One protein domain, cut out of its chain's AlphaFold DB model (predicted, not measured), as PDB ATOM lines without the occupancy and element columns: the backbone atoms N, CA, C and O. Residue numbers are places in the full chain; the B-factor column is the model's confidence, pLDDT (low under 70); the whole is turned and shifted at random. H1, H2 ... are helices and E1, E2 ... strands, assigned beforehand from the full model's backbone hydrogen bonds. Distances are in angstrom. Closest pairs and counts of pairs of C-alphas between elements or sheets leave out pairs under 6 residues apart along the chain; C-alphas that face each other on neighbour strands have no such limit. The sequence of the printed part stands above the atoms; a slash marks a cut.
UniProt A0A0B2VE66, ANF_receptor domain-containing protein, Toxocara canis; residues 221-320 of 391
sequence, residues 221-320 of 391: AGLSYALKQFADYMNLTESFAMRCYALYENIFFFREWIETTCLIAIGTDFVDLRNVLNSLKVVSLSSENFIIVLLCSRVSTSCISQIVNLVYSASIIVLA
ATOM      1  N   ALA A 221     117.305 -10.695-262.000       72.50
ATOM      2  CA  ALA A 221     118.070 -11.402-260.975       72.50
ATOM      3  C   ALA A 221     117.316 -12.638-260.455       72.50
ATOM      4  O   ALA A 221     117.901 -13.715-260.365       72.50
ATOM      5  N   GLY A 222     116.011 -12.512-260.186       77.00
ATOM      6  CA  GLY A 222     115.160 -13.629-259.771       77.00
ATOM      7  C   GLY A 222     115.081 -14.728-260.831       77.00
ATOM      8  O   GLY A 222     115.278 -15.899-260.512       77.00
ATOM      9  N   LEU A 223     114.891 -14.358-262.102       80.25
ATOM     10  CA  LEU A 223     114.910 -15.313-263.218       80.25
ATOM     11  C   LEU A 223     116.288 -15.962-263.402       80.25
ATOM     12  O   LEU A 223     116.365 -17.162-263.646       80.25
ATOM     13  N   SER A 224     117.371 -15.203-263.226       78.31
ATOM     14  CA  SER A 224     118.741 -15.736-263.281       78.31
ATOM     15  C   SER A 224     118.992 -16.752-262.166       78.31
ATOM     16  O   SER A 224     119.583 -17.802-262.403       78.31
ATOM     17  N   TYR A 225     118.502 -16.476-260.955       80.44
ATOM     18  CA  TYR A 225     118.610 -17.395-259.826       80.44
ATOM     19  C   TYR A 225     117.758 -18.656-260.024       80.44
ATOM     20  O   TYR A 225     118.227 -19.756-259.742       80.44
ATOM     21  N   ALA A 226     116.542 -18.517-260.560       85.44
ATOM     22  CA  ALA A 226     115.685 -19.650-260.906       85.44
ATOM     23  C   ALA A 226     116.323 -20.531-261.990       85.44
ATOM     24  O   ALA A 226     116.354 -21.752-261.853       85.44
ATOM     25  N   LEU A 227     116.897 -19.915-263.030       85.19
ATOM     26  CA  LEU A 227     117.625 -20.629-264.074       85.19
ATOM     27  C   LEU A 227     118.843 -21.363-263.507       85.19
ATOM     28  O   LEU A 227     119.057 -22.525-263.839       85.19
ATOM     29  N   LYS A 228     119.612 -20.713-262.626       81.69
ATOM     30  CA  LYS A 228     120.746 -21.349-261.951       81.69
ATOM     31  C   LYS A 228     120.304 -22.559-261.132       81.69
ATOM     32  O   LYS A 228     120.889 -23.623-261.282       81.69
ATOM     33  N   GLN A 229     119.278 -22.417-260.295       84.88
ATOM     34  CA  GLN A 229     118.764 -23.537-259.503       84.88
ATOM     35  C   GLN A 229     118.280 -24.688-260.384       84.88
ATOM     36  O   GLN A 229     118.519 -25.848-260.064       84.88
ATOM     37  N   PHE A 230     117.626 -24.372-261.504       86.00
ATOM     38  CA  PHE A 230     117.215 -25.374-262.478       86.00
ATOM     39  C   PHE A 230     118.425 -26.092-263.099       86.00
ATOM     40  O   PHE A 230     118.438 -27.319-263.165       86.00
ATOM     41  N   ALA A 231     119.460 -25.351-263.502       82.75
ATOM     42  CA  ALA A 231     120.687 -25.929-264.046       82.75
ATOM     43  C   ALA A 231     121.414 -26.816-263.020       82.75
ATOM     44  O   ALA A 231     121.807 -27.934-263.353       82.75
ATOM     45  N   ASP A 232     121.517 -26.355-261.769       83.12
ATOM     46  CA  ASP A 232     122.109 -27.108-260.660       83.12
ATOM     47  C   ASP A 232     121.305 -28.399-260.383       83.12
ATOM     48  O   ASP A 232     121.889 -29.469-260.213       83.12
ATOM     49  N   TYR A 233     119.966 -28.335-260.404       86.88
ATOM     50  CA  TYR A 233     119.079 -29.497-260.237       86.88
ATOM     51  C   TYR A 233     119.257 -30.539-261.349       86.88
ATOM     52  O   TYR A 233     119.247 -31.741-261.088       86.88
ATOM     53  N   MET A 234     119.461 -30.078-262.583       83.25
ATOM     54  CA  MET A 234     119.711 -30.929-263.749       83.25
ATOM     55  C   MET A 234     121.173 -31.402-263.847       83.25
ATOM     56  O   MET A 234     121.515 -32.118-264.787       83.25
ATOM     57  N   ASN A 235     122.025 -31.027-262.883       83.56
ATOM     58  CA  ASN A 235     123.461 -31.310-262.852       83.56
ATOM     59  C   ASN A 235     124.183 -30.876-264.141       83.56
ATOM     60  O   ASN A 235     125.059 -31.575-264.656       83.56
ATOM     61  N   LEU A 236     123.777 -29.727-264.682       77.12
ATOM     62  CA  LEU A 236     124.381 -29.155-265.874       77.12
ATOM     63  C   LEU A 236     125.647 -28.414-265.466       77.12
ATOM     64  O   LEU A 236     125.610 -27.465-264.686       77.12
ATOM     65  N   THR A 237     126.778 -28.822-266.024       63.69
ATOM     66  CA  THR A 237     128.071 -28.165-265.795       63.69
ATOM     67  C   THR A 237     128.175 -26.819-266.521       63.69
ATOM     68  O   THR A 237     129.173 -26.114-266.405       63.69
ATOM     69  N   GLU A 238     127.165 -26.493-267.330       63.06
ATOM     70  CA  GLU A 238     127.456 -26.003-268.652       63.06
ATOM     71  C   GLU A 238     126.161 -25.436-269.323       63.06
ATOM     72  O   GLU A 238     125.165 -26.148-269.452       63.06
ATOM     73  N   SER A 239     126.093 -24.125-269.647       59.03
ATOM     74  CA  SER A 239     124.840 -23.457-270.086       59.03
ATOM     75  C   SER A 239     125.042 -22.266-271.036       59.03
ATOM     76  O   SER A 239     126.016 -21.522-270.924       59.03
ATOM     77  N   PHE A 240     124.081 -22.056-271.942       61.28
ATOM     78  CA  PHE A 240     124.029 -20.942-272.889       61.28
ATOM     79  C   PHE A 240     122.748 -20.122-272.683       61.28
ATOM     80  O   PHE A 240     121.654 -20.676-272.592       61.28
ATOM     81  N   ALA A 241     122.863 -18.793-272.630       58.47
ATOM     82  CA  ALA A 241     121.723 -17.888-272.485       58.47
ATOM     83  C   ALA A 241     121.710 -16.851-273.613       58.47
ATOM     84  O   ALA A 241     122.700 -16.161-273.850       58.47
ATOM     85  N   MET A 242     120.570 -16.720-274.287       57.50
ATOM     86  CA  MET A 242     120.325 -15.780-275.372       57.50
ATOM     87  C   MET A 242     119.307 -14.727-274.927       57.50
ATOM     88  O   MET A 242     118.200 -15.053-274.491       57.50
ATOM     89  N   ARG A 243     119.676 -13.452-275.067       54.09
ATOM     90  CA  ARG A 243     118.806 -12.306-274.782       54.09
ATOM     91  C   ARG A 243     118.874 -11.288-275.915       54.09
ATOM     92  O   ARG A 243     119.943 -11.086-276.490       54.09
ATOM     93  N   CYS A 244     117.754 -10.636-276.210       48.62
ATOM     94  CA  CYS A 244     117.716  -9.527-277.154       48.62
ATOM     95  C   CYS A 244     118.221  -8.246-276.468       48.62
ATOM     96  O   CYS A 244     117.535  -7.697-275.610       48.62
ATOM     97  N   TYR A 245     119.404  -7.748-276.839       50.00
ATOM     98  CA  TYR A 245     119.820  -6.383-276.502       50.00
ATOM     99  C   TYR A 245     119.648  -5.503-277.737       50.00
ATOM    100  O   TYR A 245     120.409  -5.616-278.695       50.00
ATOM    101  N   ALA A 246     118.663  -4.607-277.709       39.34
ATOM    102  CA  ALA A 246     118.767  -3.380-278.479       39.34
ATOM    103  C   ALA A 246     119.606  -2.407-277.638       39.34
ATOM    104  O   ALA A 246     119.245  -2.117-276.499       39.34
ATOM    105  N   LEU A 247     120.700  -1.915-278.224       32.91
ATOM    106  CA  LEU A 247     121.660  -0.924-277.714       32.91
ATOM    107  C   LEU A 247     122.938  -1.476-277.049       32.91
ATOM    108  O   LEU A 247     122.943  -1.976-275.928       32.91
ATOM    109  N   TYR A 248     124.027  -1.199-277.773       32.81
ATOM    110  CA  TYR A 248     125.451  -1.292-277.456       32.81
ATOM    111  C   TYR A 248     126.068  -2.689-277.339       32.81
ATOM    112  O   TYR A 248     125.637  -3.549-276.580       32.81
ATOM    113  N   GLU A 249     127.112  -2.853-278.157       31.27
ATOM    114  CA  GLU A 249     128.054  -3.963-278.246       31.27
ATOM    115  C   GLU A 249     128.214  -4.695-276.915       31.27
ATOM    116  O   GLU A 249     128.775  -4.134-275.983       31.27
ATOM    117  N   ASN A 250     127.669  -5.911-276.828       29.31
ATOM    118  CA  ASN A 250     128.190  -7.062-276.085       29.31
ATOM    119  C   ASN A 250     127.103  -8.145-276.063       29.31
ATOM    120  O   ASN A 250     126.395  -8.340-275.076       29.31
ATOM    121  N   ILE A 251     126.987  -8.891-277.164       36.81
ATOM    122  CA  ILE A 251     126.458 -10.252-277.065       36.81
ATOM    123  C   ILE A 251     127.495 -11.011-276.240       36.81
ATOM    124  O   ILE A 251     128.614 -11.233-276.705       36.81
ATOM    125  N   PHE A 252     127.165 -11.348-274.996       35.09
ATOM    126  CA  PHE A 252     128.050 -12.150-274.158       35.09
ATOM    127  C   PHE A 252     128.052 -13.586-274.701       35.09
ATOM    128  O   PHE A 252     127.215 -14.412-274.348       35.09
ATOM    129  N   PHE A 253     128.968 -13.862-275.627       35.91
ATOM    130  CA  PHE A 253     129.245 -15.204-276.125       35.91
ATOM    131  C   PHE A 253     130.093 -15.945-275.087       35.91
ATOM    132  O   PHE A 253     131.301 -15.729-275.001       35.91
ATOM    133  N   PHE A 254     129.486 -16.854-274.323       33.38
ATOM    134  CA  PHE A 254     130.258 -17.919-273.683       33.38
ATOM    135  C   PHE A 254     130.714 -18.884-274.779       33.38
ATOM    136  O   PHE A 254     129.932 -19.671-275.309       33.38
ATOM    137  N   ARG A 255     131.978 -18.750-275.178       30.94
ATOM    138  CA  ARG A 255     132.603 -19.502-276.261       30.94
ATOM    139  C   ARG A 255     133.502 -20.582-275.669       30.94
ATOM    140  O   ARG A 255     134.635 -20.256-275.355       30.94
ATOM    141  N   GLU A 256     132.992 -21.806-275.535       32.09
ATOM    142  CA  GLU A 256     133.685 -23.095-275.759       32.09
ATOM    143  C   GLU A 256     132.689 -24.218-275.418       32.09
ATOM    144  O   GLU A 256     132.325 -24.354-274.260       32.09
ATOM    145  N   TRP A 257     132.175 -24.958-276.408       38.50
ATOM    146  CA  TRP A 257     131.112 -25.949-276.191       38.50
ATOM    147  C   TRP A 257     131.203 -27.076-277.209       38.50
ATOM    148  O   TRP A 257     131.156 -26.780-278.398       38.50
ATOM    149  N   ILE A 258     131.319 -28.321-276.736       43.16
ATOM    150  CA  ILE A 258     130.618 -29.539-277.199       43.16
ATOM    151  C   ILE A 258     131.151 -30.701-276.342       43.16
ATOM    152  O   ILE A 258     132.304 -31.082-276.513       43.16
ATOM    153  N   GLU A 259     130.309 -31.229-275.434       39.84
ATOM    154  CA  GLU A 259     130.277 -32.650-275.001       39.84
ATOM    155  C   GLU A 259     129.192 -32.989-273.944       39.84
ATOM    156  O   GLU A 259     128.913 -34.168-273.732       39.84
ATOM    157  N   THR A 260     128.515 -32.012-273.322       50.22
ATOM    158  CA  THR A 260     127.453 -32.254-272.317       50.22
ATOM    159  C   THR A 260     126.082 -31.709-272.748       50.22
ATOM    160  O   THR A 260     126.001 -30.863-273.640       50.22
ATOM    161  N   THR A 261     124.988 -32.224-272.156       54.66
ATOM    162  CA  THR A 261     123.607 -31.733-272.350       54.66
ATOM    163  C   THR A 261     123.581 -30.209-272.260       54.66
ATOM    164  O   THR A 261     123.767 -29.644-271.186       54.66
ATOM    165  N   CYS A 262     123.369 -29.535-273.389       74.25
ATOM    166  CA  CYS A 262     123.443 -28.083-273.454       74.25
ATOM    167  C   CYS A 262     122.076 -27.476-273.137       74.25
ATOM    168  O   CYS A 262     121.074 -27.762-273.798       74.25
ATOM    169  N   LEU A 263     122.042 -26.605-272.129       83.31
ATOM    170  CA  LEU A 263     120.886 -25.763-271.860       83.31
ATOM    171  C   LEU A 263     120.940 -24.501-272.719       83.31
ATOM    172  O   LEU A 263     121.946 -23.794-272.715       83.31
ATOM    173  N   ILE A 264     119.842 -24.210-273.414       87.00
ATOM    174  CA  ILE A 264     119.622 -22.977-274.172       87.00
ATOM    175  C   ILE A 264     118.511 -22.198-273.470       87.00
ATOM    176  O   ILE A 264     117.332 -22.524-273.601       87.00
ATOM    177  N   ALA A 265     118.882 -21.161-272.728       87.81
ATOM    178  CA  ALA A 265     117.950 -20.203-272.150       87.81
ATOM    179  C   ALA A 265     117.626 -19.099-273.166       87.81
ATOM    180  O   ALA A 265     118.536 -18.494-273.725       87.81
ATOM    181  N   ILE A 266     116.348 -18.805-273.393       89.94
ATOM    182  CA  ILE A 266     115.877 -17.804-274.358       89.94
ATOM    183  C   ILE A 266     114.984 -16.799-273.630       89.94
ATOM    184  O   ILE A 266     113.988 -17.179-273.014       89.94
ATOM    185  N   GLY A 267     115.336 -15.515-273.690       86.44
ATOM    186  CA  GLY A 267     114.484 -14.425-273.208       86.44
ATOM    187  C   GLY A 267     113.206 -14.262-274.038       86.44
ATOM    188  O   GLY A 267     113.146 -14.644-275.201       86.44
ATOM    189  N   THR A 268     112.169 -13.679-273.447       86.31
ATOM    190  CA  THR A 268     110.872 -13.427-274.115       86.31
ATOM    191  C   THR A 268     110.695 -11.980-274.565       86.31
ATOM    192  O   THR A 268     109.620 -11.593-275.008       86.31
ATOM    193  N   ASP A 269     111.759 -11.183-274.484       78.25
ATOM    194  CA  ASP A 269     111.814  -9.763-274.838       78.25
ATOM    195  C   ASP A 269     111.987  -9.501-276.348       78.25
ATOM    196  O   ASP A 269     112.137  -8.355-276.769       78.25
ATOM    197  N   PHE A 270     111.919 -10.541-277.184       82.12
ATOM    198  CA  PHE A 270     111.940 -10.403-278.639       82.12
ATOM    199  C   PHE A 270     110.612  -9.855-279.175       82.12
ATOM    200  O   PHE A 270     109.541 -10.361-278.839       82.12
ATOM    201  N   VAL A 271     110.696  -8.895-280.103       80.81
ATOM    202  CA  VAL A 271     109.531  -8.353-280.833       80.81
ATOM    203  C   VAL A 271     108.758  -9.463-281.552       80.81
ATOM    204  O   VAL A 271     107.531  -9.462-281.551       80.81
ATOM    205  N   ASP A 272     109.477 -10.429-282.133       85.69
ATOM    206  CA  ASP A 272     108.905 -11.595-282.808       85.69
ATOM    207  C   ASP A 272     109.557 -12.891-282.314       85.69
ATOM    208  O   ASP A 272     110.354 -13.546-282.992       85.69
ATOM    209  N   LEU A 273     109.221 -13.253-281.075       89.06
ATOM    210  CA  LEU A 273     109.709 -14.471-280.432       89.06
ATOM    211  C   LEU A 273     109.403 -15.731-281.258       89.06
ATOM    212  O   LEU A 273     110.219 -16.648-281.311       89.06
ATOM    213  N   ARG A 274     108.247 -15.784-281.933       92.00
ATOM    214  CA  ARG A 274     107.859 -16.932-282.761       92.00
ATOM    215  C   ARG A 274     108.857 -17.151-283.894       92.00
ATOM    216  O   ARG A 274     109.309 -18.280-284.086       92.00
ATOM    217  N   ASN A 275     109.193 -16.097-284.635       88.75
ATOM    218  CA  ASN A 275     110.149 -16.209-285.731       88.75
ATOM    219  C   ASN A 275     111.550 -16.558-285.231       88.75
ATOM    220  O   ASN A 275     112.190 -17.414-285.831       88.75
ATOM    221  N   VAL A 276     111.986 -16.009-284.094       87.31
ATOM    222  CA  VAL A 276     113.267 -16.391-283.472       87.31
ATOM    223  C   VAL A 276     113.312 -17.890-283.159       87.31
ATOM    224  O   VAL A 276     114.246 -18.576-283.571       87.31
ATOM    225  N   LEU A 277     112.281 -18.432-282.501       91.06
ATOM    226  CA  LEU A 277     112.215 -19.860-282.164       91.06
ATOM    227  C   LEU A 277     112.161 -20.754-283.416       91.06
ATOM    228  O   LEU A 277     112.802 -21.806-283.455       91.06
ATOM    229  N   ASN A 278     111.438 -20.334-284.456       90.75
ATOM    230  CA  ASN A 278     111.394 -21.054-285.729       90.75
ATOM    231  C   ASN A 278     112.755 -21.056-286.439       90.75
ATOM    232  O   ASN A 278     113.192 -22.106-286.909       90.75
ATOM    233  N   SER A 279     113.443 -19.913-286.480       88.31
ATOM    234  CA  SER A 279     114.770 -19.782-287.093       88.31
ATOM    235  C   SER A 279     115.828 -20.611-286.367       88.31
ATOM    236  O   SER A 279     116.686 -21.210-287.012       88.31
ATOM    237  N   LEU A 280     115.726 -20.726-285.040       86.12
ATOM    238  CA  LEU A 280     116.569 -21.612-284.233       86.12
ATOM    239  C   LEU A 280     116.238 -23.100-284.414       86.12
ATOM    240  O   LEU A 280     116.979 -23.942-283.920       86.12
ATOM    241  N   LYS A 281     115.137 -23.443-285.099       91.06
ATOM    242  CA  LYS A 281     114.655 -24.823-285.268       91.06
ATOM    243  C   LYS A 281     114.581 -25.564-283.928       91.06
ATOM    244  O   LYS A 281     115.035 -26.700-283.807       91.06
ATOM    245  N   VAL A 282     113.976 -24.928-282.922       90.62
ATOM    246  CA  VAL A 282     113.911 -25.443-281.539       90.62
ATOM    247  C   VAL A 282     113.351 -26.863-281.420       90.62
ATOM    248  O   VAL A 282     113.763 -27.608-280.539       90.62
ATOM    249  N   VAL A 283     112.470 -27.277-282.336       93.00
ATOM    250  CA  VAL A 283     111.955 -28.657-282.398       93.00
ATOM    251  C   VAL A 283     113.074 -29.657-282.717       93.00
ATOM    252  O   VAL A 283     113.176 -30.690-282.065       93.00
ATOM    253  N   SER A 284     113.943 -29.340-283.683       91.31
ATOM    254  CA  SER A 284     115.097 -30.176-284.030       91.31
ATOM    255  C   SER A 284     116.127 -30.194-282.902       91.31
ATOM    256  O   SER A 284     116.564 -31.267-282.504       91.31
ATOM    257  N   LEU A 285     116.440 -29.033-282.315       86.94
ATOM    258  CA  LEU A 285     117.373 -28.947-281.185       86.94
ATOM    259  C   LEU A 285     116.900 -29.782-279.986       86.94
ATOM    260  O   LEU A 285     117.678 -30.540-279.413       86.94
ATOM    261  N   SER A 286     115.614 -29.710-279.641       88.19
ATOM    262  CA  SER A 286     115.038 -30.524-278.563       88.19
ATOM    263  C   SER A 286     115.231 -32.028-278.802       88.19
ATOM    264  O   SER A 286     115.541 -32.769-277.871       88.19
ATOM    265  N   SER A 287     115.132 -32.481-280.058       88.50
ATOM    266  CA  SER A 287     115.370 -33.886-280.417       88.50
ATOM    267  C   SER A 287     116.844 -34.318-280.352       88.50
ATOM    268  O   SER A 287     117.123 -35.513-280.304       88.50
ATOM    269  N   GLU A 288     117.782 -33.368-280.295       86.50
ATOM    270  CA  GLU A 288     119.234 -33.594-280.249       86.50
ATOM    271  C   GLU A 288     119.823 -33.451-278.828       86.50
ATOM    272  O   GLU A 288     121.014 -33.203-278.660       86.50
ATOM    273  N   ASN A 289     119.005 -33.655-277.788       81.88
ATOM    274  CA  ASN A 289     119.366 -33.544-276.364       81.88
ATOM    275  C   ASN A 289     119.646 -32.116-275.857       81.88
ATOM    276  O   ASN A 289     120.260 -31.955-274.801       81.88
ATOM    277  N   PHE A 290     119.181 -31.073-276.550       86.25
ATOM    278  CA  PHE A 290     119.208 -29.720-275.992       86.25
ATOM    279  C   PHE A 290     118.019 -29.492-275.057       86.25
ATOM    280  O   PHE A 290     116.867 -29.739-275.416       86.25
ATOM    281  N   ILE A 291     118.292 -28.951-273.869       88.88
ATOM    282  CA  ILE A 291     117.244 -28.486-272.956       88.88
ATOM    283  C   ILE A 291     116.972 -27.025-273.278       88.88
ATOM    284  O   ILE A 291     117.817 -26.160-273.058       88.88
ATOM    285  N   ILE A 292     115.779 -26.736-273.785       91.88
ATOM    286  CA  ILE A 292     115.391 -25.372-274.136       91.88
ATOM    287  C   ILE A 292     114.561 -24.802-272.995       91.88
ATOM    288  O   ILE A 292     113.529 -25.362-272.624       91.88
ATOM    289  N   VAL A 293     115.017 -23.679-272.448       92.69
ATOM    290  CA  VAL A 293     114.347 -22.958-271.371       92.69
ATOM    291  C   VAL A 293     113.920 -21.586-271.867       92.69
ATOM    292  O   VAL A 293     114.738 -20.798-272.327       92.69
ATOM    293  N   LEU A 294     112.641 -21.266-271.738       93.44
ATOM    294  CA  LEU A 294     112.099 -19.948-272.020       93.44
ATOM    295  C   LEU A 294     111.994 -19.141-270.722       93.44
ATOM    296  O   LEU A 294     111.336 -19.569-269.774       93.44
ATOM    297  N   LEU A 295     112.632 -17.972-270.683       90.56
ATOM    298  CA  LEU A 295     112.630 -17.054-269.545       90.56
ATOM    299  C   LEU A 295     111.548 -15.987-269.739       90.56
ATOM    300  O   LEU A 295     111.688 -15.051-270.534       90.56
ATOM    301  N   CYS A 296     110.460 -16.128-268.994       88.12
ATOM    302  CA  CYS A 296     109.306 -15.246-269.037       88.12
ATOM    303  C   CYS A 296     109.382 -14.182-267.942       88.12
ATOM    304  O   CYS A 296     109.404 -14.493-266.753       88.12
ATOM    305  N   SER A 297     109.334 -12.911-268.340       79.94
ATOM    306  CA  SER A 297     109.174 -11.775-267.418       79.94
ATOM    307  C   SER A 297     107.730 -11.581-266.940       79.94
ATOM    308  O   SER A 297     107.462 -10.675-266.161       79.94
ATOM    309  N   ARG A 298     106.803 -12.423-267.406       81.00
ATOM    310  CA  ARG A 298     105.373 -12.414-267.078       81.00
ATOM    311  C   ARG A 298     104.897 -13.823-266.765       81.00
ATOM    312  O   ARG A 298     105.574 -14.794-267.096       81.00
ATOM    313  N   VAL A 299     103.700 -13.945-266.195       83.75
ATOM    314  CA  VAL A 299     103.062 -15.248-265.947       83.75
ATOM    315  C   VAL A 299     103.026 -16.117-267.210       83.75
ATOM    316  O   VAL A 299     102.786 -15.627-268.321       83.75
ATOM    317  N   SER A 300     103.251 -17.420-267.032       86.25
ATOM    318  CA  SER A 300     103.478 -18.376-268.125       86.25
ATOM    319  C   SER A 300     102.392 -18.325-269.203       86.25
ATOM    320  O   SER A 300     102.724 -18.228-270.380       86.25
ATOM    321  N   THR A 301     101.111 -18.289-268.818       83.81
ATOM    322  CA  THR A 301      99.969 -18.269-269.754       83.81
ATOM    323  C   THR A 301     100.020 -17.101-270.736       83.81
ATOM    324  O   THR A 301      99.766 -17.285-271.923       83.81
ATOM    325  N   SER A 302     100.381 -15.909-270.253       84.00
ATOM    326  CA  SER A 302     100.482 -14.711-271.090       84.00
ATOM    327  C   SER A 302     101.718 -14.793-271.987       84.00
ATOM    328  O   SER A 302     101.626 -14.578-273.198       84.00
ATOM    329  N   CYS A 303     102.848 -15.197-271.401       86.75
ATOM    330  CA  CYS A 303     104.140 -15.297-272.068       86.75
ATOM    331  C   CYS A 303     104.128 -16.234-273.288       86.75
ATOM    332  O   CYS A 303     104.660 -15.886-274.340       86.75
ATOM    333  N   ILE A 304     103.498 -17.409-273.174       92.19
ATOM    334  CA  ILE A 304     103.516 -18.413-274.249       92.19
ATOM    335  C   ILE A 304     102.294 -18.371-275.163       92.19
ATOM    336  O   ILE A 304     102.247 -19.149-276.110       92.19
ATOM    337  N   SER A 305     101.323 -17.485-274.919       90.06
ATOM    338  CA  SER A 305     100.031 -17.443-275.629       90.06
ATOM    339  C   SER A 305     100.157 -17.499-277.160       90.06
ATOM    340  O   SER A 305      99.381 -18.175-277.833       90.06
ATOM    341  N   GLN A 306     101.186 -16.858-277.720       89.31
ATOM    342  CA  GLN A 306     101.441 -16.814-279.162       89.31
ATOM    343  C   GLN A 306     102.338 -17.945-279.682       89.31
ATOM    344  O   GLN A 306     102.519 -18.066-280.891       89.31
ATOM    345  N   ILE A 307     102.919 -18.774-278.817       93.81
ATOM    346  CA  ILE A 307     103.882 -19.830-279.178       93.81
ATOM    347  C   ILE A 307     103.574 -21.175-278.507       93.81
ATOM    348  O   ILE A 307     104.406 -22.075-278.551       93.81
ATOM    349  N   VAL A 308     102.372 -21.347-277.945       95.50
ATOM    350  CA  VAL A 308     101.932 -22.556-277.224       95.50
ATOM    351  C   VAL A 308     102.276 -23.841-277.985       95.50
ATOM    352  O   VAL A 308     102.897 -24.744-277.435       95.50
ATOM    353  N   ASN A 309     101.936 -23.900-279.276       95.62
ATOM    354  CA  ASN A 309     102.185 -25.086-280.099       95.62
ATOM    355  C   ASN A 309     103.681 -25.401-280.234       95.62
ATOM    356  O   ASN A 309     104.057 -26.569-280.205       95.62
ATOM    357  N   LEU A 310     104.534 -24.377-280.361       94.31
ATOM    358  CA  LEU A 310     105.987 -24.555-280.439       94.31
ATOM    359  C   LEU A 310     106.560 -25.002-279.097       94.31
ATOM    360  O   LEU A 310     107.377 -25.916-279.074       94.31
ATOM    361  N   VAL A 311     106.094 -24.407-277.996       95.56
ATOM    362  CA  VAL A 311     106.509 -24.774-276.636       95.56
ATOM    363  C   VAL A 311     106.250 -26.255-276.378       95.56
ATOM    364  O   VAL A 311     107.164 -26.961-275.965       95.56
ATOM    365  N   TYR A 312     105.054 -26.752-276.707       95.25
ATOM    366  CA  TYR A 312     104.744 -28.175-276.564       95.25
ATOM    367  C   TYR A 312     105.512 -29.060-277.552       95.25
ATOM    368  O   TYR A 312     106.036 -30.095-277.153       95.25
ATOM    369  N   SER A 313     105.614 -28.661-278.824       95.19
ATOM    370  CA  SER A 313     106.260 -29.489-279.857       95.19
ATOM    371  C   SER A 313     107.768 -29.642-279.646       95.19
ATOM    372  O   SER A 313     108.329 -30.676-279.987       95.19
ATOM    373  N   ALA A 314     108.424 -28.621-279.092       94.81
ATOM    374  CA  ALA A 314     109.855 -28.617-278.801       94.81
ATOM    375  C   ALA A 314     110.171 -28.904-277.322       94.81
ATOM    376  O   ALA A 314     111.289 -28.648-276.886       94.81
ATOM    377  N   SER A 315     109.195 -29.386-276.537       95.31
ATOM    378  CA  SER A 315     109.350 -29.677-275.100       95.31
ATOM    379  C   SER A 315     110.052 -28.553-274.318       95.31
ATOM    380  O   SER A 315     110.910 -28.805-273.473       95.31
ATOM    381  N   ILE A 316     109.717 -27.297-274.633       94.94
ATOM    382  CA  ILE A 316     110.362 -26.120-274.043       94.94
ATOM    383  C   ILE A 316     109.893 -25.970-272.597       94.94
ATOM    384  O   ILE A 316     108.694 -25.906-272.318       94.94
ATOM    385  N   ILE A 317     110.846 -25.852-271.677       94.50
ATOM    386  CA  ILE A 317     110.580 -25.581-270.265       94.50
ATOM    387  C   ILE A 317     110.381 -24.080-270.093       94.50
ATOM    388  O   ILE A 317     111.191 -23.285-270.550       94.50
ATOM    389  N   VAL A 318     109.314 -23.672-269.414       93.69
ATOM    390  CA  VAL A 318     109.000 -22.254-269.210       93.69
ATOM    391  C   VAL A 318     109.300 -21.878-267.766       93.69
ATOM    392  O   VAL A 318     108.625 -22.349-266.852       93.69
ATOM    393  N   LEU A 319     110.287 -21.007-267.559       91.69
ATOM    394  CA  LEU A 319     110.532 -20.363-266.272       91.69
ATOM    395  C   LEU A 319     109.824 -19.010-266.262       91.69
ATOM    396  O   LEU A 319     110.199 -18.092-266.986       91.69
ATOM    397  N   ALA A 320     108.788 -18.905-265.440       89.00
ATOM    398  CA  ALA A 320     107.964 -17.714-265.291       89.00
ATOM    399  C   ALA A 320     107.744 -17.413-263.802       89.00
ATOM    400  O   ALA A 320     107.814 -18.339-262.988       89.00
TER     401      ALA A 320
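What this domain is: This is residues 221 to 320 of the 391 residues of the protein "ANF_receptor domain-containing protein" of Toxocara canis (UniProt A0A0B2VE66). A small twisted wall of four parallel strands has the long helix H1 over one side, the short helices H2, H3 and H5 gathered on the other, and H4 past the E4 edge. A wide loop, residues 243 to 262, swings out on the E1 side. The 100 printed residues run H1 E1 E2 H2 H3 E3 H4 H5 E4, with sheet order E1 E2 E3 E4 and a mixed class. The whole is compact, with a radius of gyration of the C-alphas of 13.2 A and spans of 34 by 33 by 26 A.

Where its parts are: Find E2 at residues 263 to 267, 13.1 A long, from C-alpha 263 at (120.886, -25.763, -271.860). Beside it look for E1, 239 to 242, and E3, 291 to 295, 12.8 A; E4, 317 to 319, ends at (110.532, -20.363, -266.272). H1, 221 to 233, begins at (118.070, -11.402, -260.975) and runs 18.1 A. The short helices are H2, 273 to 279, H3, 282 to 287, H4, 300 to 304, and H5, 308 to 313.

How they stand to each other: Look at N 242 and O 265, 2.8 A, for E1 and E2; N 266 and O 293, 2.8 A, for E2 and E3; N 319 and O 294, 2.8 A, for E3 and E4. H1 is on one face, making two layers, helix over sheet; it lies over E2 and E3, along the strands, at a height over the sheet of 9.2 A. E2, H2 H3, E3 and E3, H4 H5, E4 are strand-helix-strand units, parallel neighbour strands joined through helices, with right-handed crossovers. H3 and H5 are close but not clearly touching, their closest C-alphas, Val 283 and Ser 313, 6.3 A apart. In H1 to H5 every O i to N i+4 pair is within hydrogen-bond range.

The domain as a whole: The C-alphas of Glu 259 and Ser 302, the two farthest apart, are 35.0 A apart. The printed part has no cut; E1 to E2 is the long link. Residues 237 to 261 have pLDDT under 70.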